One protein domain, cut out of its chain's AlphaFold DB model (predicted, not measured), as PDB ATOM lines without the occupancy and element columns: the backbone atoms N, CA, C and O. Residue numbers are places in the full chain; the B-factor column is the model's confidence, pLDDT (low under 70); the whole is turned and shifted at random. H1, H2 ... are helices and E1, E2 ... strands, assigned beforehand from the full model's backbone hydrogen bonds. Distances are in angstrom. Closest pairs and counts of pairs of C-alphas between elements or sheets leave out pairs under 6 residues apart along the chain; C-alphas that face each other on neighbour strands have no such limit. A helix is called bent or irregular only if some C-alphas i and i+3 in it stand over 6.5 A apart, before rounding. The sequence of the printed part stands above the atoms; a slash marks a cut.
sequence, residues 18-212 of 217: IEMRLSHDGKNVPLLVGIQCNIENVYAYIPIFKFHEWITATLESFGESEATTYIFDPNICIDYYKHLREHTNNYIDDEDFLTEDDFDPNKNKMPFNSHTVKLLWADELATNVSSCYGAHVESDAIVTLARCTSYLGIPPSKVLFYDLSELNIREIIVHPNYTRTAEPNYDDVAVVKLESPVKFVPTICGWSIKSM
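This is residues 18 to 212 of the 217 residues of the protein "Peptidase S1 domain-containing protein" of Anopheles arabiensis (UniProt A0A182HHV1). A small closed barrel of six strands, E4 to E9, has H1 packed on its outside, and next to it runs a long three-stranded ribbon, E1 E2 E3, whose tip, residues 38 to 43, sticks out. The loose stretch of residues 81 to 115, with the small helix H4 in it, makes a wide loop at one end of the longest axis, and the loop of residues 175 to 189 reaches towards the other end. The printed part has 195 residues with seven named helices and nine named strands, in the order E1 E2 E3 H1 H2 H3 H4 E4 H5 E5 E6 H6 E7 E8 E9 H7; the class is mixed, and the neighbour strands of both the ribbon and the barrel are antiparallel. The whole is compact, with a radius of gyration of the C-alphas of 17.3 A, and only just elongated, with spans of 56 by 37 by 36 A.

E1, residues 18 to 24, and E2, residues 27 to 39, form an antiparallel hairpin, with N 20 and O 31 2.8 A apart, within hydrogen-bond range. E2 forms a second hairpin with E3, residues 42 to 47, where N 37 and O 44 are 2.8 A apart; these three strands are a meander, each the antiparallel neighbour of the one before. H1, residues 48 to 61, only grazes this sheet with its residues 48 to 50; it is irregular, with C-alphas 50 and 53 7.9 A apart. H2, residues 67 to 70, touches residues 56 to 60 of H1, the closest C-alphas being those of Thr 56 and Thr 68, 5.3 A apart. H3, residues 74 to 80, touches H2 only at the corner and is on the sheet, over E2, at a height of 10.1 A. H4, residues 100 to 103, touches no helix. Round the barrel run E4, residues 116 to 120, E5, residues 133 to 138, E6, residues 141 to 144, E9, residues 190 to 194, E8, residues 166 to 174, and E7, residues 158 to 160, which is the neighbour of E4. N and O pairs within hydrogen-bond range are N 117 and O 134 at 2.9 A, N 135 and O 143 at 2.8 A, N 142 and O 192 at 2.9 A, N 173 and O 191 at 2.8 A, N 159 and O 167 at 2.9 A, and N 118 and O 160 at 2.9 A. E7 E8 E9 are a second meander, and E8 bends by 66 degrees at residue 170. H1 lies outside the barrel over E6 and E9, at a height of 8.2 A; the closest C-alphas of H1 and E9 are those of Ile 55 and Val 191, 7.0 A apart. H5, residues 124 to 127, is not on the barrel. H6, residues 146 to 149, lies outside it at a height of 6.4 A, and is only just over E9, with 3 of its 4 C-alphas falling there. Residues 205 to 206 pair, parallel, with residues 31 to 32 of E2. H7, residues 209 to 212, is close but not clearly touching H3, the closest C-alphas being those of Pro 74 and Ser 211, 6.3 A apart. O i to N i+4 pairs are within hydrogen-bond range for 7 of 10 in H1 and 2 of 3 in H3; the other helices are too short for such a pair.

E1 begins at C-alpha 18, (5.598, 106.529, 115.466), and is 19.1 A long from first to last C-alpha. E2 is 34.5 A long, E3 15.6 A, H1 19.1 A, E5 15.3 A and E8 21.6 A. E4 begins at C-alpha 116, (10.762, 102.018, 122.525), and H7 ends at C-alpha 212, (8.594, 124.130, 110.803).

The C-alphas of Asp 94 and Thr 181 are the two farthest apart, at 56.2 A. The printed part has no cut. The links H3 to H4, H4 to E4, E8 to E9 and E9 to H7 are long. The mean pLDDT of the printed part is 73.9, and 66 residues are under 70, among them residues 35 to 45, 87 to 114, 124 to 130 and 207 to 212.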
ATOM      1  N   ILE A  18       5.156 106.164 116.799       64.06
ATOM      2  CA  ILE A  18       5.598 106.529 115.466       64.06
ATOM      3  C   ILE A  18       6.840 107.378 115.639       64.06
ATOM      4  O   ILE A  18       6.781 108.525 116.088       64.06
ATOM      5  N   GLU A  19       7.957 106.774 115.262       71.50
ATOM      6  CA  GLU A  19       9.248 107.425 115.170       71.50
ATOM      7  C   GLU A  19       9.555 107.731 113.699       71.50
ATOM      8  O   GLU A  19       9.415 106.875 112.821       71.50
ATOM      9  N   MET A  20       9.972 108.962 113.418       69.50
ATOM     10  CA  MET A  20      10.561 109.363 112.142       69.50
ATOM     11  C   MET A  20      12.076 109.453 112.313       69.50
ATOM     12  O   MET A  20      12.552 109.889 113.353       69.50
ATOM     13  N   ARG A  21      12.848 109.071 111.295       71.31
ATOM     14  CA  ARG A  21      14.305 109.248 111.302       71.31
ATOM     15  C   ARG A  21      14.690 110.364 110.353       71.31
ATOM     16  O   ARG A  21      14.362 110.303 109.168       71.31
ATOM     17  N   LEU A  22      15.370 111.367 110.885       72.25
ATOM     18  CA  LEU A  22      15.939 112.468 110.122       72.25
ATOM     19  C   LEU A  22      17.445 112.245 109.987       72.25
ATOM     20  O   LEU A  22      18.100 111.830 110.938       72.25
ATOM     21  N   SER A  23      17.986 112.484 108.795       71.38
ATOM     22  CA  SER A  23      19.431 112.487 108.571       71.38
ATOM     23  C   SER A  23      19.939 113.910 108.757       71.38
ATOM     24  O   SER A  23      19.493 114.803 108.038       71.38
ATOM     25  N   HIS A  24      20.870 114.109 109.683       71.56
ATOM     26  CA  HIS A  24      21.536 115.390 109.913       71.56
ATOM     27  C   HIS A  24      23.015 115.136 110.199       71.56
ATOM     28  O   HIS A  24      23.321 114.272 111.017       71.56
ATOM     29  N   ASP A  25      23.911 115.823 109.486       70.81
ATOM     30  CA  ASP A  25      25.369 115.680 109.604       70.81
ATOM     31  C   ASP A  25      25.856 114.222 109.671       70.81
ATOM     32  O   ASP A  25      26.550 113.810 110.594       70.81
ATOM     33  N   GLY A  26      25.392 113.378 108.744       65.81
ATOM     34  CA  GLY A  26      25.786 111.966 108.704       65.81
ATOM     35  C   GLY A  26      25.274 111.102 109.868       65.81
ATOM     36  O   GLY A  26      25.645 109.929 109.951       65.81
ATOM     37  N   LYS A  27      24.409 111.628 110.747       72.88
ATOM     38  CA  LYS A  27      23.831 110.937 111.912       72.88
ATOM     39  C   LYS A  27      22.316 110.753 111.782       72.88
ATOM     40  O   LYS A  27      21.606 111.572 111.195       72.88
ATOM     41  N   ASN A  28      21.811 109.657 112.350       74.81
ATOM     42  CA  ASN A  28      20.383 109.365 112.443       74.81
ATOM     43  C   ASN A  28      19.799 110.042 113.683       74.81
ATOM     44  O   ASN A  28      20.178 109.720 114.809       74.81
ATOM     45  N   VAL A  29      18.829 110.928 113.481       78.56
ATOM     46  CA  VAL A  29      18.074 111.587 114.547       78.56
ATOM     47  C   VAL A  29      16.685 110.945 114.640       78.56
ATOM     48  O   VAL A  29      15.863 111.147 113.739       78.56
ATOM     49  N   PRO A  30      16.398 110.161 115.694       79.31
ATOM     50  CA  PRO A  30      15.066 109.626 115.935       79.31
ATOM     51  C   PRO A  30      14.153 110.723 116.491       79.31
ATOM     52  O   PRO A  30      14.501 111.417 117.444       79.31
ATOM     53  N   LEU A  31      12.976 110.875 115.892       78.31
ATOM     54  CA  LEU A  31      11.962 111.858 116.254       78.31
ATOM     55  C   LEU A  31      10.670 111.152 116.639       78.31
ATOM     56  O   LEU A  31      10.052 110.500 115.797       78.31
ATOM     57  N   LEU A  32      10.209 111.347 117.870       78.62
ATOM     58  CA  LEU A  32       8.862 110.964 118.269       78.62
ATOM     59  C   LEU A  32       7.876 111.915 117.584       78.62
ATOM     60  O   LEU A  32       7.802 113.091 117.935       78.62
ATOM     61  N   VAL A  33       7.130 111.424 116.592       74.62
ATOM     62  CA  VAL A  33       6.186 112.252 115.814       74.62
ATOM     63  C   VAL A  33       4.738 112.010 116.208       74.62
ATOM     64  O   VAL A  33       3.900 112.909 116.104       74.62
ATOM     65  N   GLY A  34       4.421 110.826 116.719       71.00
ATOM     66  CA  GLY A  34       3.073 110.530 117.164       71.00
ATOM     67  C   GLY A  34       2.941 109.180 117.828       71.00
ATOM     68  O   GLY A  34       3.885 108.400 117.911       71.00
ATOM     69  N   ILE A  35       1.732 108.918 118.296       69.75
ATOM     70  CA  ILE A  35       1.365 107.648 118.897       69.75
ATOM     71  C   ILE A  35       0.304 107.007 118.011       69.75
ATOM     72  O   ILE A  35      -0.671 107.662 117.623       69.75
ATOM     73  N   GLN A  36       0.535 105.752 117.626       65.75
ATOM     74  CA  GLN A  36      -0.342 105.017 116.729       65.75
ATOM     75  C   GLN A  36      -1.681 104.750 117.414       65.75
ATOM     76  O   GLN A  36      -1.740 104.258 118.539       65.75
ATOM     77  N   CYS A  37      -2.753 105.042 116.688       60.84
ATOM     78  CA  CYS A  37      -4.117 104.738 117.064       60.84
ATOM     79  C   CYS A  37      -4.786 103.958 115.926       60.84
ATOM     80  O   CYS A  37      -4.732 104.365 114.768       60.84
ATOM     81  N   ASN A  38      -5.440 102.841 116.231       55.75
ATOM     82  CA  ASN A  38      -6.290 102.169 115.252       55.75
ATOM     83  C   ASN A  38      -7.714 102.731 115.365       55.75
ATOM     84  O   ASN A  38      -8.192 102.933 116.476       55.75
ATOM     85  N   ILE A  39      -8.375 103.009 114.241       57.53
ATOM     86  CA  ILE A  39      -9.798 103.369 114.179       57.53
ATOM     87  C   ILE A  39     -10.411 102.535 113.059       57.53
ATOM     88  O   ILE A  39     -10.135 102.801 111.896       57.53
ATOM     89  N   GLU A  40     -11.217 101.522 113.382       54.25
ATOM     90  CA  GLU A  40     -12.010 100.765 112.392       54.25
ATOM     91  C   GLU A  40     -11.234 100.316 111.125       54.25
ATOM     92  O   GLU A  40     -11.746 100.374 110.009       54.25
ATOM     93  N   ASN A  41      -9.995  99.826 111.287       53.34
ATOM     94  CA  ASN A  41      -9.069  99.418 110.208       53.34
ATOM     95  C   ASN A  41      -8.386 100.563 109.434       53.34
ATOM     96  O   ASN A  41      -7.753 100.327 108.403       53.34
ATOM     97  N   VAL A  42      -8.457 101.789 109.945       54.25
ATOM     98  CA  VAL A  42      -7.661 102.935 109.506       54.25
ATOM     99  C   VAL A  42      -6.569 103.197 110.540       54.25
ATOM    100  O   VAL A  42      -6.840 103.413 111.721       54.25
ATOM    101  N   TYR A  43      -5.316 103.204 110.086       56.91
ATOM    102  CA  TYR A  43      -4.191 103.647 110.904       56.91
ATOM    103  C   TYR A  43      -4.245 105.171 111.052       56.91
ATOM    104  O   TYR A  43      -3.954 105.906 110.107       56.91
ATOM    105  N   ALA A  44      -4.623 105.635 112.236       60.72
ATOM    106  CA  ALA A  44      -4.558 107.029 112.642       60.72
ATOM    107  C   ALA A  44      -3.372 107.241 113.596       60.72
ATOM    108  O   ALA A  44      -2.787 106.300 114.134       60.72
ATOM    109  N   TYR A  45      -2.989 108.495 113.808       68.19
ATOM    110  CA  TYR A  45      -1.961 108.834 114.782       68.19
ATOM    111  C   TYR A  45      -2.292 110.139 115.478       68.19
ATOM    112  O   TYR A  45      -2.776 111.093 114.863       68.19
ATOM    113  N   ILE A  46      -2.018 110.174 116.777       71.12
ATOM    114  CA  ILE A  46      -2.108 111.398 117.560       71.12
ATOM    115  C   ILE A  46      -0.712 112.010 117.564       71.12
ATOM    116  O   ILE A  46       0.221 111.375 118.061       71.12
ATOM    117  N   PRO A  47      -0.526 113.201 116.981       75.06
ATOM    118  CA  PRO A  47       0.796 113.788 116.916       75.06
ATOM    119  C   PRO A  47       1.238 114.257 118.304       75.06
ATOM    120  O   PRO A  47       0.491 114.962 118.989       75.06
ATOM    121  N   ILE A  48       2.459 113.890 118.703       77.69
ATOM    122  CA  ILE A  48       2.931 114.100 120.080       77.69
ATOM    123  C   ILE A  48       3.048 115.587 120.437       77.69
ATOM    124  O   ILE A  48       2.841 115.963 121.588       77.69
ATOM    125  N   PHE A  49       3.275 116.453 119.440       77.12
ATOM    126  CA  PHE A  49       3.389 117.902 119.638       77.12
ATOM    127  C   PHE A  49       2.154 118.518 120.308       77.12
ATOM    128  O   PHE A  49       2.257 119.578 120.925       77.12
ATOM    129  N   LYS A  50       0.974 117.887 120.185       81.19
ATOM    130  CA  LYS A  50      -0.258 118.365 120.833       81.19
ATOM    131  C   LYS A  50      -0.142 118.368 122.353       81.19
ATOM    132  O   LYS A  50      -0.799 119.170 123.000       81.19
ATOM    133  N   PHE A  51       0.703 117.500 122.896       84.81
ATOM    134  CA  PHE A  51       0.911 117.335 124.327       84.81
ATOM    135  C   PHE A  51       2.215 117.968 124.808       84.81
ATOM    136  O   PHE A  51       2.587 117.748 125.954       84.81
ATOM    137  N   HIS A  52       2.912 118.741 123.962       82.56
ATOM    138  CA  HIS A  52       4.249 119.235 124.289       82.56
ATOM    139  C   HIS A  52       4.264 120.028 125.602       82.56
ATOM    140  O   HIS A  52       5.058 119.690 126.469       82.56
ATOM    141  N   GLU A  53       3.365 121.003 125.796       85.44
ATOM    142  CA  GLU A  53       3.335 121.838 127.011       85.44
ATOM    143  C   GLU A  53       3.104 120.996 128.266       85.44
ATOM    144  O   GLU A  53       3.772 121.176 129.280       85.44
ATOM    145  N   TRP A  54       2.184 120.033 128.185       89.31
ATOM    146  CA  TRP A  54       1.845 119.189 129.320       89.31
ATOM    147  C   TRP A  54       2.947 118.172 129.648       89.31
ATOM    148  O   TRP A  54       3.298 118.018 130.818       89.31
ATOM    149  N   ILE A  55       3.527 117.507 128.640       87.38
ATOM    150  CA  ILE A  55       4.658 116.584 128.836       87.38
ATOM    151  C   ILE A  55       5.836 117.352 129.440       87.38
ATOM    152  O   ILE A  55       6.403 116.907 130.431       87.38
ATOM    153  N   THR A  56       6.144 118.525 128.889       85.06
ATOM    154  CA  THR A  56       7.196 119.446 129.347       85.06
ATOM    155  C   THR A  56       7.023 119.780 130.829       85.06
ATOM    156  O   THR A  56       7.897 119.471 131.632       85.06
ATOM    157  N   ALA A  57       5.855 120.299 131.215       87.94
ATOM    158  CA  ALA A  57       5.567 120.642 132.607       87.94
ATOM    159  C   ALA A  57       5.623 119.420 133.545       87.94
ATOM    160  O   ALA A  57       6.043 119.525 134.697       87.94
ATOM    161  N   THR A  58       5.213 118.246 133.054       90.50
ATOM    162  CA  THR A  58       5.261 117.002 133.833       90.50
ATOM    163  C   THR A  58       6.701 116.545 134.067       90.50
ATOM    164  O   THR A  58       7.044 116.189 135.193       90.50
ATOM    165  N   LEU A  59       7.568 116.609 133.051       87.38
ATOM    166  CA  LEU A  59       8.992 116.286 133.189       87.38
ATOM    167  C   LEU A  59       9.701 117.266 134.141       87.38
ATOM    168  O   LEU A  59      10.423 116.827 135.035       87.38
ATOM    169  N   GLU A  60       9.415 118.567 134.049       86.19
ATOM    170  CA  GLU A  60       9.960 119.574 134.980       86.19
ATOM    171  C   GLU A  60       9.574 119.293 136.430       86.19
ATOM    172  O   GLU A  60      10.393 119.451 137.336       86.19
ATOM    173  N   SER A  61       8.342 118.827 136.661       87.00
ATOM    174  CA  SER A  61       7.878 118.469 138.005       87.00
ATOM    175  C   SER A  61       8.683 117.326 138.637       87.00
ATOM    176  O   SER A  61       8.757 117.230 139.862       87.00
ATOM    177  N   PHE A  62       9.347 116.504 137.819       83.00
ATOM    178  CA  PHE A  62      10.242 115.446 138.276       83.00
ATOM    179  C   PHE A  62      11.681 115.907 138.535       83.00
ATOM    180  O   PHE A  62      12.514 115.084 138.913       83.00
ATOM    181  N   GLY A  63      11.971 117.200 138.376       77.00
ATOM    182  CA  GLY A  63      13.318 117.751 138.504       77.00
ATOM    183  C   GLY A  63      14.137 117.692 137.214       77.00
ATOM    184  O   GLY A  63      15.313 118.040 137.246       77.00
ATOM    185  N   GLU A  64      13.526 117.316 136.085       70.19
ATOM    186  CA  GLU A  64      14.177 117.272 134.770       70.19
ATOM    187  C   GLU A  64      14.146 118.657 134.101       70.19
ATOM    188  O   GLU A  64      13.515 118.866 133.066       70.19
ATOM    189  N   SER A  65      14.783 119.655 134.724       57.81
ATOM    190  CA  SER A  65      14.698 121.061 134.295       57.81
ATOM    191  C   SER A  65      15.368 121.368 132.948       57.81
ATOM    192  O   SER A  65      15.149 122.443 132.399       57.81
ATOM    193  N   GLU A  66      16.200 120.463 132.423       58.56
ATOM    194  CA  GLU A  66      16.862 120.629 131.118       58.56
ATOM    195  C   GLU A  66      16.118 119.913 129.977       58.56
ATOM    196  O   GLU A  66      16.186 120.370 128.832       58.56
ATOM    197  N   ALA A  67      15.328 118.875 130.291       55.81
ATOM    198  CA  ALA A  67      14.508 118.087 129.357       55.81
ATOM    199  C   ALA A  67      13.656 118.954 128.427       55.81
ATOM    200  O   ALA A  67      13.477 118.681 127.238       55.81
ATOM    201  N   THR A  68      13.137 120.042 128.985       56.62
ATOM    202  CA  THR A  68      12.202 120.955 128.334       56.62
ATOM    203  C   THR A  68      12.844 121.851 127.300       56.62
ATOM    204  O   THR A  68      12.174 122.272 126.357       56.62
ATOM    205  N   THR A  69      14.147 122.088 127.432       60.78
ATOM    206  CA  THR A  69      14.900 122.894 126.477       60.78
ATOM    207  C   THR A  69      15.422 122.037 125.332       60.78
ATOM    208  O   THR A  69      15.353 122.476 124.189       60.78
ATOM    209  N   TYR A  70      15.898 120.812 125.590       66.06
ATOM    210  CA  TYR A  70      16.549 120.023 124.539       66.06
ATOM    211  C   TYR A  70      15.631 119.025 123.825       66.06
ATOM    212  O   TYR A  70      15.814 118.855 122.630       66.06
ATOM    213  N   ILE A  71      14.649 118.373 124.467       70.38
ATOM    214  CA  ILE A  71      13.883 117.295 123.799       70.38
ATOM    215  C   ILE A  71      12.996 117.857 122.685       70.38
ATOM    216  O   ILE A  71      12.922 117.276 121.604       70.38
ATOM    217  N   PHE A  72      12.316 118.978 122.937       70.81
ATOM    218  CA  PHE A  72      11.311 119.543 122.028       70.81
ATOM    219  C   PHE A  72      11.800 120.738 121.201       70.81
ATOM    220  O   PHE A  72      11.035 121.238 120.370       70.81
ATOM    221  N   ASP A  73      13.040 121.194 121.396       74.81
ATOM    222  CA  ASP A  73      13.726 122.072 120.446       74.81
ATOM    223  C   ASP A  73      14.586 121.201 119.520       74.81
ATOM    224  O   ASP A  73      15.626 120.695 119.943       74.81
ATOM    225  N   PRO A  74      14.182 120.993 118.255       68.81
ATOM    226  CA  PRO A  74      14.934 120.141 117.348       68.81
ATOM    227  C   PRO A  74      16.357 120.640 117.120       68.81
ATOM    228  O   PRO A  74      17.242 119.807 116.981       68.81
ATOM    229  N   ASN A  75      16.593 121.956 117.104       73.31
ATOM    230  CA  ASN A  75      17.927 122.494 116.842       73.31
ATOM    231  C   ASN A  75      18.880 122.137 117.984       73.31
ATOM    232  O   ASN A  75      20.020 121.768 117.746       73.31
ATOM    233  N   ILE A  76      18.391 122.178 119.225       79.38
ATOM    234  CA  ILE A  76      19.183 121.787 120.394       79.38
ATOM    235  C   ILE A  76      19.298 120.260 120.459       79.38
ATOM    236  O   ILE A  76      20.395 119.726 120.624       79.38
ATOM    237  N   CYS A  77      18.189 119.539 120.276       79.69
ATOM    238  CA  CYS A  77      18.162 118.082 120.363       79.69
ATOM    239  C   CYS A  77      19.126 117.412 119.378       79.69
ATOM    240  O   CYS A  77      19.828 116.455 119.729       79.69
ATOM    241  N   ILE A  78      19.137 117.886 118.128       78.50
ATOM    242  CA  ILE A  78      19.927 117.329 117.024       78.50
ATOM    243  C   ILE A  78      21.436 117.405 117.312       78.50
ATOM    244  O   ILE A  78      22.169 116.505 116.895       78.50
ATOM    245  N   ASP A  79      21.876 118.355 118.135       77.25
ATOM    246  CA  ASP A  79      23.285 118.499 118.506       77.25
ATOM    247  C   ASP A  79      23.621 117.837 119.849       77.25
ATOM    248  O   ASP A  79      24.672 117.203 119.979       77.25
ATOM    249  N   TYR A  80      22.713 117.894 120.831       75.62
ATOM    250  CA  TYR A  80      22.996 117.556 122.235       75.62
ATOM    251  C   TYR A  80      23.613 116.159 122.445       75.62
ATOM    252  O   TYR A  80      24.601 116.006 123.164       75.62
ATOM    253  N   TYR A  81      23.096 115.141 121.748       73.38
ATOM    254  CA  TYR A  81      23.615 113.765 121.787       73.38
ATOM    255  C   TYR A  81      24.108 113.257 120.424       73.38
ATOM    256  O   TYR A  81      24.084 112.053 120.166       73.38
ATOM    257  N   LYS A  82      24.579 114.154 119.543       74.88
ATOM    258  CA  LYS A  82      25.043 113.808 118.182       74.88
ATOM    259  C   LYS A  82      26.092 112.683 118.164       74.88
ATOM    260  O   LYS A  82      25.998 111.781 117.334       74.88
ATOM    261  N   HIS A  83      27.035 112.681 119.107       72.00
ATOM    262  CA  HIS A  83      28.101 111.669 119.214       72.00
ATOM    263  C   HIS A  83      27.590 110.261 119.585       72.00
ATOM    264  O   HIS A  83      28.176 109.261 119.186       72.00
ATOM    265  N   LEU A  84      26.450 110.155 120.281       72.44
ATOM    266  CA  LEU A  84      25.844 108.865 120.642       72.44
ATOM    267  C   LEU A  84      24.963 108.281 119.524       72.44
ATOM    268  O   LEU A  84      24.495 107.146 119.637       72.44
ATOM    269  N   ARG A  85      24.693 109.052 118.461       75.31
ATOM    270  CA  ARG A  85      23.806 108.651 117.363       75.31
ATOM    271  C   ARG A  85      24.517 107.766 116.346       75.31
ATOM    272  O   ARG A  85      25.688 107.955 116.013       75.31
ATOM    273  N   GLU A  86      23.756 106.825 115.801       70.44
ATOM    274  CA  GLU A  86      24.200 105.948 114.721       70.44
ATOM    275  C   GLU A  86      24.393 106.742 113.424       70.44
ATOM    276  O   GLU A  86      23.591 107.616 113.090       70.44
ATOM    277  N   HIS A  87      25.425 106.405 112.652       69.56
ATOM    278  CA  HIS A  87      25.667 107.026 111.351       69.56
ATOM    279  C   HIS A  87      24.635 106.586 110.304       69.56
ATOM    280  O   HIS A  87      24.171 105.445 110.309       69.56
ATOM    281  N   THR A  88      24.293 107.477 109.372       57.41
ATOM    282  CA  THR A  88      23.245 107.231 108.372       57.41
ATOM    283  C   THR A  88      23.661 106.288 107.249       57.41
ATOM    284  O   THR A  88      22.756 105.785 106.594       57.41
ATOM    285  N   ASN A  89      24.960 106.006 107.014       55.16
ATOM    286  CA  ASN A  89      25.372 105.171 105.864       55.16
ATOM    287  C   ASN A  89      26.847 104.690 105.803       55.16
ATOM    288  O   ASN A  89      27.430 104.689 104.722       55.16
ATOM    289  N   ASN A  90      27.511 104.302 106.903       49.72
ATOM    290  CA  ASN A  90      28.980 104.053 106.920       49.72
ATOM    291  C   ASN A  90      29.829 105.223 106.357       49.72
ATOM    292  O   ASN A  90      31.036 105.078 106.182       49.72
ATOM    293  N   TYR A  91      29.206 106.362 106.045       45.75
ATOM    294  CA  TYR A  91      29.844 107.557 105.536       45.75
ATOM    295  C   TYR A  91      30.236 108.386 106.745       45.75
ATOM    296  O   TYR A  91      29.391 108.866 107.501       45.75
ATOM    297  N   ILE A  92      31.540 108.431 106.943       52.44
ATOM    298  CA  ILE A  92      32.224 109.291 107.884       52.44
ATOM    299  C   ILE A  92      32.497 110.566 107.102       52.44
ATOM    300  O   ILE A  92      33.161 110.501 106.068       52.44
ATOM    301  N   ASP A  93      31.919 111.677 107.540       47.69
ATOM    302  CA  ASP A  93      32.281 112.977 106.992       47.69
ATOM    303  C   ASP A  93      33.715 113.301 107.435       47.69
ATOM    304  O   ASP A  93      34.060 113.089 108.598       47.69
ATOM    305  N   ASP A  94      34.562 113.780 106.524       47.72
ATOM    306  CA  ASP A  94      35.974 114.069 106.814       47.72
ATOM    307  C   ASP A  94      36.125 115.251 107.804       47.72
ATOM    308  O   ASP A  94      37.189 115.429 108.402       47.72
ATOM    309  N   GLU A  95      35.064 116.052 107.987       53.16
ATOM    310  CA  GLU A  95      34.982 117.155 108.960       53.16
ATOM    311  C   GLU A  95      34.401 116.757 110.328       53.16
ATOM    312  O   GLU A  95      34.531 117.523 111.290       53.16
ATOM    313  N   ASP A  96      33.800 115.571 110.463       49.78
ATOM    314  CA  ASP A  96      33.411 115.062 111.778       49.78
ATOM    315  C   ASP A  96      34.713 114.707 112.515       49.78
ATOM    316  O   ASP A  96      35.461 113.815 112.106       49.78
ATOM    317  N   PHE A  97      35.025 115.418 113.606       51.81
ATOM    318  CA  PHE A  97      36.127 115.058 114.500       51.81
ATOM    319  C   PHE A  97      35.750 113.760 115.215       51.81
ATOM    320  O   PHE A  97      35.292 113.769 116.356       51.81
ATOM    321  N   LEU A  98      35.881 112.640 114.507       52.50
ATOM    322  CA  LEU A  98      35.592 111.334 115.052       52.50
ATOM    323  C   LEU A  98      36.620 111.032 116.124       52.50
ATOM    324  O   LEU A  98      37.820 110.890 115.871       52.50
ATOM    325  N   THR A  99      36.128 110.946 117.344       52.91
ATOM    326  CA  THR A  99      36.913 110.479 118.473       52.91
ATOM    327  C   THR A  99      36.988 108.952 118.424       52.91
ATOM    328  O   THR A  99      36.143 108.297 117.813       52.91
ATOM    329  N   GLU A 100      37.983 108.340 119.075       49.56
ATOM    330  CA  GLU A 100      38.035 106.869 119.213       49.56
ATOM    331  C   GLU A 100      36.727 106.298 119.809       49.56
ATOM    332  O   GLU A 100      36.348 105.160 119.526       49.56
ATOM    333  N   ASP A 101      35.989 107.121 120.559       51.25
ATOM    334  CA  ASP A 101      34.715 106.797 121.195       51.25
ATOM    335  C   ASP A 101      33.570 106.641 120.180       51.25
ATOM    336  O   ASP A 101      32.705 105.784 120.366       51.25
ATOM    337  N   ASP A 102      33.603 107.372 119.057       49.84
ATOM    338  CA  ASP A 102      32.639 107.236 117.955       49.84
ATOM    339  C   ASP A 102      32.763 105.887 117.239       49.84
ATOM    340  O   ASP A 102      31.824 105.440 116.574       49.84
ATOM    341  N   PHE A 103      33.890 105.190 117.399       49.62
ATOM    342  CA  PHE A 103      34.129 103.862 116.838       49.62
ATOM    343  C   PHE A 103      33.981 102.732 117.848       49.62
ATOM    344  O   PHE A 103      33.910 101.582 117.418       49.62
ATOM    345  N   ASP A 104      33.864 103.013 119.148       50.72
ATOM    346  CA  ASP A 104      33.729 101.970 120.164       50.72
ATOM    347  C   ASP A 104      32.276 101.455 120.218       50.72
ATOM    348  O   ASP A 104      31.372 102.168 120.662       50.72
ATOM    349  N   PRO A 105      31.992 100.219 119.764       48.50
ATOM    350  CA  PRO A 105      30.660  99.630 119.886       48.50
ATOM    351  C   PRO A 105      30.267  99.338 121.346       48.50
ATOM    352  O   PRO A 105      29.104  99.035 121.598       48.50
ATOM    353  N   ASN A 106      31.202  99.426 122.301       47.38
ATOM    354  CA  ASN A 106      30.975  99.177 123.726       47.38
ATOM    355  C   ASN A 106      30.729 100.459 124.540       47.38
ATOM    356  O   ASN A 106      30.340 100.366 125.705       47.38
ATOM    357  N   LYS A 107      30.931 101.652 123.961       51.00
ATOM    358  CA  LYS A 107      30.627 102.930 124.618       51.00
ATOM    359  C   LYS A 107      29.226 103.390 124.254       51.00
ATOM    360  O   LYS A 107      29.039 104.024 123.229       51.00
ATOM    361  N   ASN A 108      28.252 103.062 125.104       50.50
ATOM    362  CA  ASN A 108      26.915 103.672 125.197       50.50
ATOM    363  C   ASN A 108      26.170 103.971 123.875       50.50
ATOM    364  O   ASN A 108      25.291 104.831 123.851       50.50
ATOM    365  N   LYS A 109      26.472 103.265 122.779       53.41
ATOM    366  CA  LYS A 109      25.710 103.377 121.538       53.41
ATOM    367  C   LYS A 109      24.368 102.709 121.753       53.41
ATOM    368  O   LYS A 109      24.297 101.521 122.073       53.41
ATOM    369  N   MET A 110      23.308 103.487 121.596       53.69
ATOM    370  CA  MET A 110      21.960 102.961 121.696       53.69
ATOM    371  C   MET A 110      21.617 102.228 120.391       53.69
ATOM    372  O   MET A 110      21.670 102.860 119.337       53.69
ATOM    373  N   PRO A 111      21.288 100.922 120.423       55.69
ATOM    374  CA  PRO A 111      20.903 100.195 119.218       55.69
ATOM    375  C   PRO A 111      19.633 100.795 118.600       55.69
ATOM    376  O   PRO A 111      18.803 101.344 119.332       55.69
ATOM    377  N   PHE A 112      19.492 100.636 117.277       49.75
ATOM    378  CA  PHE A 112      18.431 101.059 116.335       49.75
ATOM    379  C   PHE A 112      16.931 101.001 116.763       49.75
ATOM    380  O   PHE A 112      16.056 101.165 115.914       49.75
ATOM    381  N   ASN A 113      16.573 100.770 118.024       53.78
ATOM    382  CA  ASN A 113      15.205 100.634 118.557       53.78
ATOM    383  C   ASN A 113      15.115 100.763 120.095       53.78
ATOM    384  O   ASN A 113      14.141 100.336 120.712       53.78
ATOM    385  N   SER A 114      16.136 101.327 120.729       67.19
ATOM    386  CA  SER A 114      16.257 101.446 122.190       67.19
ATOM    387  C   SER A 114      15.376 102.528 122.823       67.19
ATOM    388  O   SER A 114      15.262 102.584 124.048       67.19
ATOM    389  N   HIS A 115      14.724 103.368 122.015       78.88
ATOM    390  CA  HIS A 115      13.789 104.390 122.494       78.88
ATOM    391  C   HIS A 115      12.404 103.829 122.808       78.88
ATOM    392  O   HIS A 115      11.680 104.427 123.596       78.88
ATOM    393  N   THR A 116      12.040 102.676 122.241       81.31
ATOM    394  CA  THR A 116      10.762 102.018 122.525       81.31
ATOM    395  C   THR A 116      10.910 101.049 123.698       81.31
ATOM    396  O   THR A 116      11.763 100.162 123.692       81.31
ATOM    397  N   VAL A 117      10.019 101.163 124.680       87.12
ATOM    398  CA  VAL A 117       9.942 100.265 125.843       87.12
ATOM    399  C   VAL A 117       8.573  99.611 125.937       87.12
ATOM    400  O   VAL A 117       7.573 100.211 125.538       87.12
ATOM    401  N   LYS A 118       8.500  98.395 126.481       88.44
ATOM    402  CA  LYS A 118       7.233  97.700 126.756       88.44
ATOM    403  C   LYS A 118       6.836  97.904 128.216       88.44
ATOM    404  O   LYS A 118       7.658  97.714 129.105       88.44
ATOM    405  N   LEU A 119       5.578  98.247 128.474       90.69
ATOM    406  CA  LEU A 119       5.023  98.285 129.827       90.69
ATOM    407  C   LEU A 119       4.650  96.858 130.257       90.69
ATOM    408  O   LEU A 119       4.002  96.135 129.499       90.69
ATOM    409  N   LEU A 120       5.052  96.464 131.465       90.00
ATOM    410  CA  LEU A 120       4.818  95.134 132.023       90.00
ATOM    411  C   LEU A 120       3.894  95.201 133.244       90.00
ATOM    412  O   LEU A 120       4.081  96.017 134.152       90.00
ATOM    413  N   TRP A 121       2.944  94.272 133.299       88.62
ATOM    414  CA  TRP A 121       2.086  94.036 134.458       88.62
ATOM    415  C   TRP A 121       2.635  92.877 135.286       88.62
ATOM    416  O   TRP A 121       3.230  91.948 134.743       88.62
ATOM    417  N   ALA A 122       2.400  92.906 136.600       78.31
ATOM    418  CA  ALA A 122       2.878  91.871 137.522       78.31
ATOM    419  C   ALA A 122       2.382  90.451 137.177       78.31
ATOM    420  O   ALA A 122       3.022  89.473 137.554       78.31
ATOM    421  N   ASP A 123       1.268  90.338 136.448       71.75
ATOM    422  CA  ASP A 123       0.708  89.072 135.979       71.75
ATOM    423  C   ASP A 123       0.350  89.158 134.484       71.75
ATOM    424  O   ASP A 123      -0.812  89.314 134.099       71.75
ATOM    425  N   GLU A 124       1.363  89.121 133.612       60.91
ATOM    426  CA  GLU A 124       1.148  89.147 132.153       60.91
ATOM    427  C   GLU A 124       0.288  87.965 131.664       60.91
ATOM    428  O   GLU A 124      -0.471  88.116 130.706       60.91
ATOM    429  N   LEU A 125       0.365  86.804 132.328       56.78
ATOM    430  CA  LEU A 125      -0.353  85.589 131.928       56.78
ATOM    431  C   LEU A 125      -1.843  85.635 132.293       56.78
ATOM    432  O   LEU A 125      -2.660  85.094 131.549       56.78
ATOM    433  N   ALA A 126      -2.218  86.284 133.399       53.47
ATOM    434  CA  ALA A 126      -3.625  86.428 133.780       53.47
ATOM    435  C   ALA A 126      -4.335  87.599 133.090       53.47
ATOM    436  O   ALA A 126      -5.565  87.626 133.031       53.47
ATOM    437  N   THR A 127      -3.592  88.592 132.596       53.94
ATOM    438  CA  THR A 127      -4.198  89.877 132.234       53.94
ATOM    439  C   THR A 127      -4.645  89.990 130.773       53.94
ATOM    440  O   THR A 127      -5.498  90.830 130.502       53.94
ATOM    441  N   ASN A 128      -4.195  89.139 129.832       56.00
ATOM    442  CA  ASN A 128      -4.534  89.266 128.393       56.00
ATOM    443  C   ASN A 128      -4.382  90.721 127.872       56.00
ATOM    444  O   ASN A 128      -5.115  91.154 126.980       56.00
ATOM    445  N   VAL A 129      -3.476  91.508 128.466       61.00
ATOM    446  CA  VAL A 129      -3.301  92.924 128.124       61.00
ATOM    447  C   VAL A 129      -2.673  93.005 126.738       61.00
ATOM    448  O   VAL A 129      -1.649  92.378 126.469       61.00
ATOM    449  N   SER A 130      -3.284  93.784 125.846       63.03
ATOM    450  CA  SER A 130      -2.662  94.177 124.581       63.03
ATOM    451  C   SER A 130      -1.299  94.812 124.847       63.03
ATOM    452  O   SER A 130      -1.213  95.690 125.702       63.03
ATOM    453  N   SER A 131      -0.255  94.429 124.108       73.69
ATOM    454  CA  SER A 131       1.088  94.986 124.304       73.69
ATOM    455  C   SER A 131       1.073  96.519 124.268       73.69
ATOM    456  O   SER A 131       0.752  97.116 123.241       73.69
ATOM    457  N   CYS A 132       1.416  97.136 125.399       84.06
ATOM    458  CA  CYS A 132       1.521  98.580 125.570       84.06
ATOM    459  C   CYS A 132       2.986  99.004 125.538       84.06
ATOM    460  O   CYS A 132       3.831  98.371 126.172       84.06
ATOM    461  N   TYR A 133       3.265 100.093 124.826       86.19
ATOM    462  CA  TYR A 133       4.618 100.601 124.625       86.19
ATOM    463  C   TYR A 133       4.725 102.090 124.963       86.19
ATOM    464  O   TYR A 133       3.721 102.805 125.042       86.19
ATOM    465  N   GLY A 134       5.950 102.564 125.165       86.06
ATOM    466  CA  GLY A 134       6.264 103.960 125.453       86.06
ATOM    467  C   GLY A 134       7.630 104.371 124.908       86.06
ATOM    468  O   GLY A 134       8.398 103.521 124.469       86.06
ATOM    469  N   ALA A 135       7.890 105.679 124.943       86.69
ATOM    470  CA  ALA A 135       9.088 106.334 124.425       86.69
ATOM    471  C   ALA A 135       9.895 106.696 125.634       86.69
ATOM    472  O   ALA A 135       9.437 107.491 126.449       86.69
ATOM    473  N   HIS A 136      11.078 106.139 125.732       86.44
ATOM    474  CA  HIS A 136      12.063 106.555 126.696       86.44
ATOM    475  C   HIS A 136      12.641 107.900 126.235       86.44
ATOM    476  O   HIS A 136      13.382 107.956 125.253       86.44
ATOM    477  N   VAL A 137      12.203 108.982 126.885       82.94
ATOM    478  CA  VAL A 137      12.502 110.370 126.486       82.94
ATOM    479  C   VAL A 137      13.525 111.034 127.399       82.94
ATOM    480  O   VAL A 137      14.218 111.935 126.954       82.94
ATOM    481  N   GLU A 138      13.639 110.569 128.640       81.75
ATOM    482  CA  GLU A 138      14.605 111.031 129.638       81.75
ATOM    483  C   GLU A 138      15.188 109.850 130.392       81.75
ATOM    484  O   GLU A 138      14.561 108.794 130.406       81.75
ATOM    485  N   SER A 139      16.324 110.046 131.071       83.50
ATOM    486  CA  SER A 139      17.069 108.970 131.754       83.50
ATOM    487  C   SER A 139      16.220 108.080 132.674       83.50
ATOM    488  O   SER A 139      16.558 106.923 132.900       83.50
ATOM    489  N   ASP A 140      15.112 108.585 133.202       88.50
ATOM    490  CA  ASP A 140      14.157 107.834 134.008       88.50
ATOM    491  C   ASP A 140      12.693 108.166 133.667       88.50
ATOM    492  O   ASP A 140      11.802 107.873 134.468       88.50
ATOM    493  N   ALA A 141      12.416 108.755 132.497       90.25
ATOM    494  CA  ALA A 141      11.057 109.122 132.105       90.25
ATOM    495  C   ALA A 141      10.643 108.556 130.744       90.25
ATOM    496  O   ALA A 141      11.378 108.579 129.752       90.25
ATOM    497  N   ILE A 142       9.404 108.070 130.702       90.69
ATOM    498  CA  ILE A 142       8.793 107.454 129.531       90.69
ATOM    499  C   ILE A 142       7.470 108.138 129.210       90.69
ATOM    500  O   ILE A 142       6.624 108.311 130.082       90.69
ATOM    501  N   VAL A 143       7.248 108.452 127.939       90.00
ATOM    502  CA  VAL A 143       5.962 108.940 127.433       90.00
ATOM    503  C   VAL A 143       5.190 107.784 126.806       90.00
ATOM    504  O   VAL A 143       5.695 107.081 125.933       90.00
ATOM    505  N   THR A 144       3.947 107.579 127.225       88.75
ATOM    506  CA  THR A 144       3.060 106.519 126.720       88.75
ATOM    507  C   THR A 144       1.625 107.038 126.594       88.75
ATOM    508  O   THR A 144       1.346 108.208 126.858       88.75
ATOM    509  N   LEU A 145       0.695 106.183 126.173       86.12
ATOM    510  CA  LEU A 145      -0.728 106.506 126.208       86.12
ATOM    511  C   LEU A 145      -1.291 106.371 127.617       86.12
ATOM    512  O   LEU A 145      -1.000 105.406 128.327       86.12
ATOM    513  N   ALA A 146      -2.207 107.266 127.975       89.00
ATOM    514  CA  ALA A 146      -2.929 107.186 129.235       89.00
ATOM    515  C   ALA A 146      -3.706 105.874 129.378       89.00
ATOM    516  O   ALA A 146      -3.758 105.293 130.458       89.00
ATOM    517  N   ARG A 147      -4.269 105.329 128.300       83.38
ATOM    518  CA  ARG A 147      -4.967 104.035 128.372       83.38
ATOM    519  C   ARG A 147      -4.067 102.846 128.716       83.38
ATOM    520  O   ARG A 147      -4.582 101.833 129.187       83.38
ATOM    521  N   CYS A 148      -2.758 102.975 128.491       86.81
ATOM    522  CA  CYS A 148      -1.756 101.960 128.803       86.81
ATOM    523  C   CYS A 148      -1.297 101.990 130.265       86.81
ATOM    524  O   CYS A 148      -0.556 101.111 130.688       86.81
ATOM    525  N   THR A 149      -1.750 102.956 131.065       90.75
ATOM    526  CA  THR A 149      -1.339 103.077 132.473       90.75
ATOM    527  C   THR A 149      -2.205 102.277 133.434       90.75
ATOM    528  O   THR A 149      -1.911 102.207 134.623       90.75
ATOM    529  N   SER A 150      -3.291 101.675 132.947       87.56
ATOM    530  CA  SER A 150      -4.185 100.870 133.767       87.56
ATOM    531  C   SER A 150      -4.941  99.870 132.913       87.56
ATOM    532  O   SER A 150      -5.529 100.233 131.893       87.56
ATOM    533  N   TYR A 151      -4.994  98.623 133.368       81.56
ATOM    534  CA  TYR A 151      -5.854  97.584 132.828       81.56
ATOM    535  C   TYR A 151      -6.707  97.009 133.954       81.56
ATOM    536  O   TYR A 151      -6.181  96.524 134.949       81.56
ATOM    537  N   LEU A 152      -8.034  97.112 133.824       80.75
ATOM    538  CA  LEU A 152      -8.988  96.725 134.876       80.75
ATOM    539  C   LEU A 152      -8.671  97.355 136.251       80.75
ATOM    540  O   LEU A 152      -8.900  96.746 137.290       80.75
ATOM    541  N   GLY A 153      -8.135  98.581 136.256       83.94
ATOM    542  CA  GLY A 153      -7.735  99.288 137.476       83.94
ATOM    543  C   GLY A 153      -6.324  98.954 137.970       83.94
ATOM    544  O   GLY A 153      -5.853  99.599 138.902       83.94
ATOM    545  N   ILE A 154      -5.625  98.011 137.336       87.62
ATOM    546  CA  ILE A 154      -4.279  97.577 137.724       87.62
ATOM    547  C   ILE A 154      -3.237  98.294 136.851       87.62
ATOM    548  O   ILE A 154      -3.275  98.141 135.623       87.62
ATOM    549  N   PRO A 155      -2.312  99.075 137.436       91.56
ATOM    550  CA  PRO A 155      -1.240  99.713 136.685       91.56
ATOM    551  C   PRO A 155      -0.113  98.726 136.337       91.56
ATOM    552  O   PRO A 155       0.052  97.711 137.022       91.56
ATOM    553  N   PRO A 156       0.682  99.015 135.292       92.75
ATOM    554  CA  PRO A 156       1.941  98.319 135.068       92.75
ATOM    555  C   PRO A 156       2.903  98.598 136.231       92.75
ATOM    556  O   PRO A 156       2.864  99.664 136.845       92.75
ATOM    557  N   SER A 157       3.779  97.643 136.526       93.38
ATOM    558  CA  SER A 157       4.764  97.754 137.613       93.38
ATOM    559  C   SER A 157       6.189  97.947 137.112       93.38
ATOM    560  O   SER A 157       7.055  98.386 137.865       93.38
ATOM    561  N   LYS A 158       6.452  97.579 135.855       94.12
ATOM    562  CA  LYS A 158       7.790  97.591 135.268       94.12
ATOM    563  C   LYS A 158       7.757  98.018 133.812       94.12
ATOM    564  O   LYS A 158       6.708  97.997 133.165       94.12
ATOM    565  N   VAL A 159       8.932  98.332 133.296       92.31
ATOM    566  CA  VAL A 159       9.187  98.540 131.874       92.31
ATOM    567  C   VAL A 159      10.288  97.591 131.414       92.31
ATOM    568  O   VAL A 159      11.227  97.342 132.164       92.31
ATOM    569  N   LEU A 160      10.155  97.056 130.204       89.19
ATOM    570  CA  LEU A 160      11.140  96.207 129.539       89.19
ATOM    571  C   LEU A 160      11.775  96.981 128.389       89.19
ATOM    572  O   LEU A 160      11.075  97.440 127.479       89.19
ATOM    573  N   PHE A 161      13.096  97.090 128.431       86.19
ATOM    574  CA  PHE A 161      13.905  97.706 127.389       86.19
ATOM    575  C   PHE A 161      14.362  96.676 126.352       86.19
ATOM    576  O   PHE A 161      14.262  95.463 126.546       86.19
ATOM    577  N   TYR A 162      14.893  97.169 125.232       80.25
ATOM    578  CA  TYR A 162      15.384  96.320 124.147       80.25
ATOM    579  C   TYR A 162      16.553  95.409 124.560       80.25
ATOM    580  O   TYR A 162      16.645  94.274 124.093       80.25
ATOM    581  N   ASP A 163      17.411  95.869 125.475       79.44
ATOM    582  CA  ASP A 163      18.523  95.089 126.039       79.44
ATOM    583  C   ASP A 163      18.072  94.037 127.070       79.44
ATOM    584  O   ASP A 163      18.903  93.412 127.730       79.44
ATOM    585  N   LEU A 164      16.755  93.830 127.189       84.00
ATOM    586  CA  LEU A 164      16.094  92.939 128.140       84.00
ATOM    587  C   LEU A 164      16.234  93.372 129.603       84.00
ATOM    588  O   LEU A 164      15.884  92.603 130.501       84.00
ATOM    589  N   SER A 165      16.719  94.589 129.866       86.69
ATOM    590  CA  SER A 165      16.678  95.141 131.214       86.69
ATOM    591  C   SER A 165      15.245  95.498 131.609       86.69
ATOM    592  O   SER A 165      14.438  95.955 130.797       86.69
ATOM    593  N   GLU A 166      14.930  95.269 132.883       91.56
ATOM    594  CA  GLU A 166      13.660  95.652 133.487       91.56
ATOM    595  C   GLU A 166      13.898  96.693 134.572       91.56
ATOM    596  O   GLU A 166      14.735  96.483 135.454       91.56
ATOM    597  N   LEU A 167      13.123  97.776 134.547       93.06
ATOM    598  CA  LEU A 167      13.114  98.773 135.615       93.06
ATOM    599  C   LEU A 167      11.718  98.928 136.203       93.06
ATOM    600  O   LEU A 167      10.713  98.832 135.498       93.06
ATOM    601  N   ASN A 168      11.669  99.169 137.509       95.88
ATOM    602  CA  ASN A 168      10.426  99.421 138.221       95.88
ATOM    603  C   ASN A 168       9.900 100.824 137.919       95.88
ATOM    604  O   ASN A 168      10.663 101.785 137.769       95.88
ATOM    605  N   ILE A 169       8.577 100.932 137.894       95.94
ATOM    606  CA  ILE A 169       7.868 102.200 137.780       95.94
ATOM    607  C   ILE A 169       7.691 102.790 139.178       95.94
ATOM    608  O   ILE A 169       7.089 102.162 140.047       95.94
ATOM    609  N   ARG A 170       8.178 104.017 139.372       95.94
ATOM    610  CA  ARG A 170       7.979 104.795 140.598       95.94
ATOM    611  C   ARG A 170       6.610 105.457 140.614       95.94
ATOM    612  O   ARG A 170       5.915 105.429 141.624       95.94
ATOM    613  N   GLU A 171       6.258 106.104 139.509       95.88
ATOM    614  CA  GLU A 171       5.071 106.946 139.423       95.88
ATOM    615  C   GLU A 171       4.537 106.995 137.993       95.88
ATOM    616  O   GLU A 171       5.292 106.900 137.024       95.88
ATOM    617  N   ILE A 172       3.220 107.149 137.864       95.88
ATOM    618  CA  ILE A 172       2.554 107.343 136.580       95.88
ATOM    619  C   ILE A 172       1.657 108.570 136.677       95.88
ATOM    620  O   ILE A 172       0.722 108.602 137.476       95.88
ATOM    621  N   ILE A 173       1.918 109.553 135.821       96.06
ATOM    622  CA  ILE A 173       1.154 110.791 135.720       96.06
ATOM    623  C   ILE A 173       0.338 110.740 134.435       96.06
ATOM    624  O   ILE A 173       0.870 110.790 133.327       96.06
ATOM    625  N   VAL A 174      -0.974 110.607 134.592       94.62
ATOM    626  CA  VAL A 174      -1.938 110.628 133.489       94.62
ATOM    627  C   VAL A 174      -2.386 112.065 133.248       94.62
ATOM    628  O   VAL A 174      -2.581 112.816 134.205       94.62
ATOM    629  N   HIS A 175      -2.576 112.446 131.982       92.44
ATOM    630  CA  HIS A 175      -3.111 113.763 131.656       92.44
ATOM    631  C   HIS A 175      -4.438 114.014 132.396       92.44
ATOM    632  O   HIS A 175      -5.340 113.177 132.324       92.44
ATOM    633  N   PRO A 176      -4.612 115.155 133.089       93.12
ATOM    634  CA  PRO A 176      -5.747 115.372 133.994       93.12
ATOM    635  C   PRO A 176      -7.113 115.352 133.295       93.12
ATOM    636  O   PRO A 176      -8.121 115.023 133.914       93.12
ATOM    637  N   ASN A 177      -7.146 115.680 132.004       90.25
ATOM    638  CA  ASN A 177      -8.365 115.660 131.191       90.25
ATOM    639  C   ASN A 177      -8.643 114.300 130.526       90.25
ATOM    640  O   ASN A 177      -9.688 114.131 129.892       90.25
ATOM    641  N   TYR A 178      -7.735 113.327 130.649       86.81
ATOM    642  CA  TYR A 178      -7.961 111.999 130.097       86.81
ATOM    643  C   TYR A 178      -9.094 111.299 130.846       86.81
ATOM    644  O   TYR A 178      -9.093 111.188 132.073       86.81
ATOM    645  N   THR A 179     -10.039 110.743 130.094       81.62
ATOM    646  CA  THR A 179     -11.110 109.915 130.648       81.62
ATOM    647  C   THR A 179     -11.249 108.635 129.835       81.62
ATOM    648  O   THR A 179     -11.523 108.658 128.641       81.62
ATOM    649  N   ARG A 180     -11.095 107.487 130.506       74.25
ATOM    650  CA  ARG A 180     -11.120 106.154 129.871       74.25
ATOM    651  C   ARG A 180     -12.473 105.792 129.250       74.25
ATOM    652  O   ARG A 180     -12.548 104.882 128.435       74.25
ATOM    653  N   THR A 181     -13.542 106.451 129.694       71.06
ATOM    654  CA  THR A 181     -14.920 106.236 129.233       71.06
ATOM    655  C   THR A 181     -15.340 107.208 128.137       71.06
ATOM    656  O   THR A 181     -16.459 107.092 127.645       71.06
ATOM    657  N   ALA A 182     -14.510 108.199 127.794       62.22
ATOM    658  CA  ALA A 182     -14.832 109.101 126.702       62.22
ATOM    659  C   ALA A 182     -14.638 108.383 125.367       62.22
ATOM    660  O   ALA A 182     -13.579 107.823 125.079       62.22
ATOM    661  N   GLU A 183     -15.677 108.435 124.541       57.88
ATOM    662  CA  GLU A 183     -15.602 108.070 123.137       57.88
ATOM    663  C   GLU A 183     -15.828 109.333 122.296       57.88
ATOM    664  O   GLU A 183     -16.914 109.917 122.340       57.88
ATOM    665  N   PRO A 184     -14.808 109.791 121.553       60.94
ATOM    666  CA  PRO A 184     -13.440 109.268 121.529       60.94
ATOM    667  C   PRO A 184     -12.614 109.608 122.780       60.94
ATOM    668  O   PRO A 184     -12.947 110.507 123.547       60.94
ATOM    669  N   ASN A 185     -11.479 108.927 122.935       64.50
ATOM    670  CA  ASN A 185     -10.538 109.207 124.013       64.50
ATOM    671  C   ASN A 185      -9.749 110.492 123.717       64.50
ATOM    672  O   ASN A 185      -8.901 110.508 122.820       64.50
ATOM    673  N   TYR A 186     -10.028 111.548 124.479       74.56
ATOM    674  CA  TYR A 186      -9.284 112.808 124.463       74.56
ATOM    675  C   TYR A 186      -8.104 112.757 125.429       74.56
ATOM    676  O   TYR A 186      -8.152 112.039 126.425       74.56
ATOM    677  N   ASP A 187      -7.063 113.534 125.129       83.94
ATOM    678  CA  ASP A 187      -5.893 113.720 125.991       83.94
ATOM    679  C   ASP A 187      -5.230 112.417 126.457       83.94
ATOM    680  O   ASP A 187      -4.742 112.295 127.575       83.94
ATOM    681  N   ASP A 188      -5.223 111.418 125.576       83.81
ATOM    682  CA  ASP A 188      -4.699 110.084 125.840       83.81
ATOM    683  C   ASP A 188      -3.166 110.062 125.850       83.81
ATOM    684  O   ASP A 188      -2.515 109.574 124.932       83.81
ATOM    685  N   VAL A 189      -2.581 110.620 126.903       87.94
ATOM    686  CA  VAL A 189      -1.137 110.685 127.113       87.94
ATOM    687  C   VAL A 189      -0.814 110.567 128.601       87.94
ATOM    688  O   VAL A 189      -1.555 111.037 129.468       87.94
ATOM    689  N   ALA A 190       0.293 109.904 128.902       92.19
ATOM    690  CA  ALA A 190       0.820 109.777 130.248       92.19
ATOM    691  C   ALA A 190       2.349 109.826 130.247       92.19
ATOM    692  O   ALA A 190       2.992 109.426 129.272       92.19
ATOM    693  N   VAL A 191       2.914 110.269 131.366       93.69
ATOM    694  CA  VAL A 191       4.345 110.180 131.655       93.69
ATOM    695  C   VAL A 191       4.547 109.185 132.793       93.69
ATOM    696  O   VAL A 191       3.845 109.215 133.802       93.69
ATOM    697  N   VAL A 192       5.503 108.284 132.621       95.00
ATOM    698  CA  VAL A 192       5.900 107.258 133.584       95.00
ATOM    699  C   VAL A 192       7.296 107.609 134.087       95.00
ATOM    700  O   VAL A 192       8.202 107.776 133.275       95.00
ATOM    701  N   LYS A 193       7.471 107.703 135.408       95.00
ATOM    702  CA  LYS A 193       8.764 107.907 136.077       95.00
ATOM    703  C   LYS A 193       9.276 106.574 136.613       95.00
ATOM    704  O   LYS A 193       8.526 105.826 137.248       95.00
ATOM    705  N   LEU A 194      10.545 106.278 136.382       94.62
ATOM    706  CA  LEU A 194      11.215 105.069 136.854       94.62
ATOM    707  C   LEU A 194      11.793 105.264 138.262       94.62
ATOM    708  O   LEU A 194      12.017 106.385 138.717       94.62
ATOM    709  N   GLU A 195      12.015 104.164 138.983       94.88
ATOM    710  CA  GLU A 195      12.663 104.205 140.309       94.88
ATOM    711  C   GLU A 195      14.149 104.574 140.239       94.88
ATOM    712  O   GLU A 195      14.705 105.095 141.206       94.88
ATOM    713  N   SER A 196      14.791 104.302 139.104       90.38
ATOM    714  CA  SER A 196      16.202 104.578 138.869       90.38
ATOM    715  C   SER A 196      16.437 104.969 137.414       90.38
ATOM    716  O   SER A 196      15.768 104.404 136.541       90.38
ATOM    717  N   PRO A 197      17.422 105.838 137.137       85.94
ATOM    718  CA  PRO A 197      17.813 106.137 135.773       85.94
ATOM    719  C   PRO A 197      18.380 104.903 135.078       85.94
ATOM    720  O   PRO A 197      19.030 104.048 135.693       85.94
ATOM    721  N   VAL A 198      18.135 104.814 133.778       80.50
ATOM    722  CA  VAL A 198      18.758 103.821 132.914       80.50
ATOM    723  C   VAL A 198      20.248 104.116 132.747       80.50
ATOM    724  O   VAL A 198      20.746 105.211 133.006       80.50
ATOM    725  N   LYS A 199      20.987 103.116 132.270       72.81
ATOM    726  CA  LYS A 199      22.436 103.228 132.052       72.81
ATOM    727  C   LYS A 199      22.811 103.944 130.751       72.81
ATOM    728  O   LYS A 199      23.978 104.279 130.570       72.81
ATOM    729  N   PHE A 200      21.852 104.136 129.849       71.50
ATOM    730  CA  PHE A 200      22.054 104.719 128.526       71.50
ATOM    731  C   PHE A 200      21.181 105.955 128.347       71.50
ATOM    732  O   PHE A 200      20.055 106.009 128.815       71.50
ATOM    733  N   VAL A 201      21.692 106.959 127.655       71.62
ATOM    734  CA  VAL A 201      20.974 108.223 127.500       71.62
ATOM    735  C   VAL A 201      20.042 108.142 126.285       71.62
ATOM    736  O   VAL A 201      20.515 107.781 125.203       71.62
ATOM    737  N   PRO A 202      18.737 108.457 126.415       74.38
ATOM    738  CA  PRO A 202      17.837 108.461 125.272       74.38
ATOM    739  C   PRO A 202      18.214 109.572 124.286       74.38
ATOM    740  O   PRO A 202      18.325 110.737 124.644       74.38
ATOM    741  N   THR A 203      18.387 109.218 123.011       75.19
ATOM    742  CA  THR A 203      18.765 110.174 121.947       75.19
ATOM    743  C   THR A 203      17.577 110.682 121.118       75.19
ATOM    744  O   THR A 203      17.787 111.316 120.075       75.19
ATOM    745  N   ILE A 204      16.343 110.375 121.551       79.00
ATOM    746  CA  ILE A 204      15.099 110.735 120.855       79.00
ATOM    747  C   ILE A 204      14.779 112.215 121.019       79.00
ATOM    748  O   ILE A 204      14.886 112.780 122.101       79.00
ATOM    749  N   CYS A 205      14.332 112.818 119.926       79.62
ATOM    750  CA  CYS A 205      13.838 114.181 119.891       79.62
ATOM    751  C   CYS A 205      12.307 114.177 119.847       79.62
ATOM    752  O   CYS A 205      11.687 113.392 119.128       79.62
ATOM    753  N   GLY A 206      11.670 115.059 120.602       72.31
ATOM    754  CA  GLY A 206      10.238 115.302 120.534       72.31
ATOM    755  C   GLY A 206       9.898 116.236 119.375       72.31
ATOM    756  O   GLY A 206      10.469 117.315 119.237       72.31
ATOM    757  N   TRP A 207       8.935 115.856 118.534       63.22
ATOM    758  CA  TRP A 207       8.461 116.751 117.478       63.22
ATOM    759  C   TRP A 207       7.697 117.954 118.064       63.22
ATOM    760  O   TRP A 207       6.737 117.775 118.816       63.22
ATOM    761  N   SER A 208       8.063 119.177 117.664       60.59
ATOM    762  CA  SER A 208       7.386 120.436 118.025       60.59
ATOM    763  C   SER A 208       7.096 121.267 116.775       60.59
ATOM    764  O   SER A 208       7.959 121.378 115.916       60.59
ATOM    765  N   ILE A 209       5.917 121.895 116.657       52.31
ATOM    766  CA  ILE A 209       5.544 122.711 115.472       52.31
ATOM    767  C   ILE A 209       6.471 123.924 115.280       52.31
ATOM    768  O   ILE A 209       6.615 124.416 114.160       52.31
ATOM    769  N   LYS A 210       7.154 124.391 116.336       51.38
ATOM    770  CA  LYS A 210       8.162 125.458 116.204       51.38
ATOM    771  C   LYS A 210       9.317 125.066 115.265       51.38
ATOM    772  O   LYS A 210       9.961 125.957 114.724       51.38
ATOM    773  N   SER A 211       9.509 123.769 114.998       46.62
ATOM    774  CA  SER A 211      10.488 123.236 114.044       46.62
ATOM    775  C   SER A 211      10.227 123.610 112.580       46.62
ATOM    776  O   SER A 211      11.159 123.621 111.784       46.62
ATOM    777  N   MET A 212       8.979 123.921 112.207       39.34
ATOM    778  CA  MET A 212       8.594 124.130 110.803       39.34
ATOM    779  C   MET A 212       8.771 125.569 110.305       39.34
ATOM    780  O   MET A 212       8.640 125.804 109.108       39.34
TER     781      MET A 212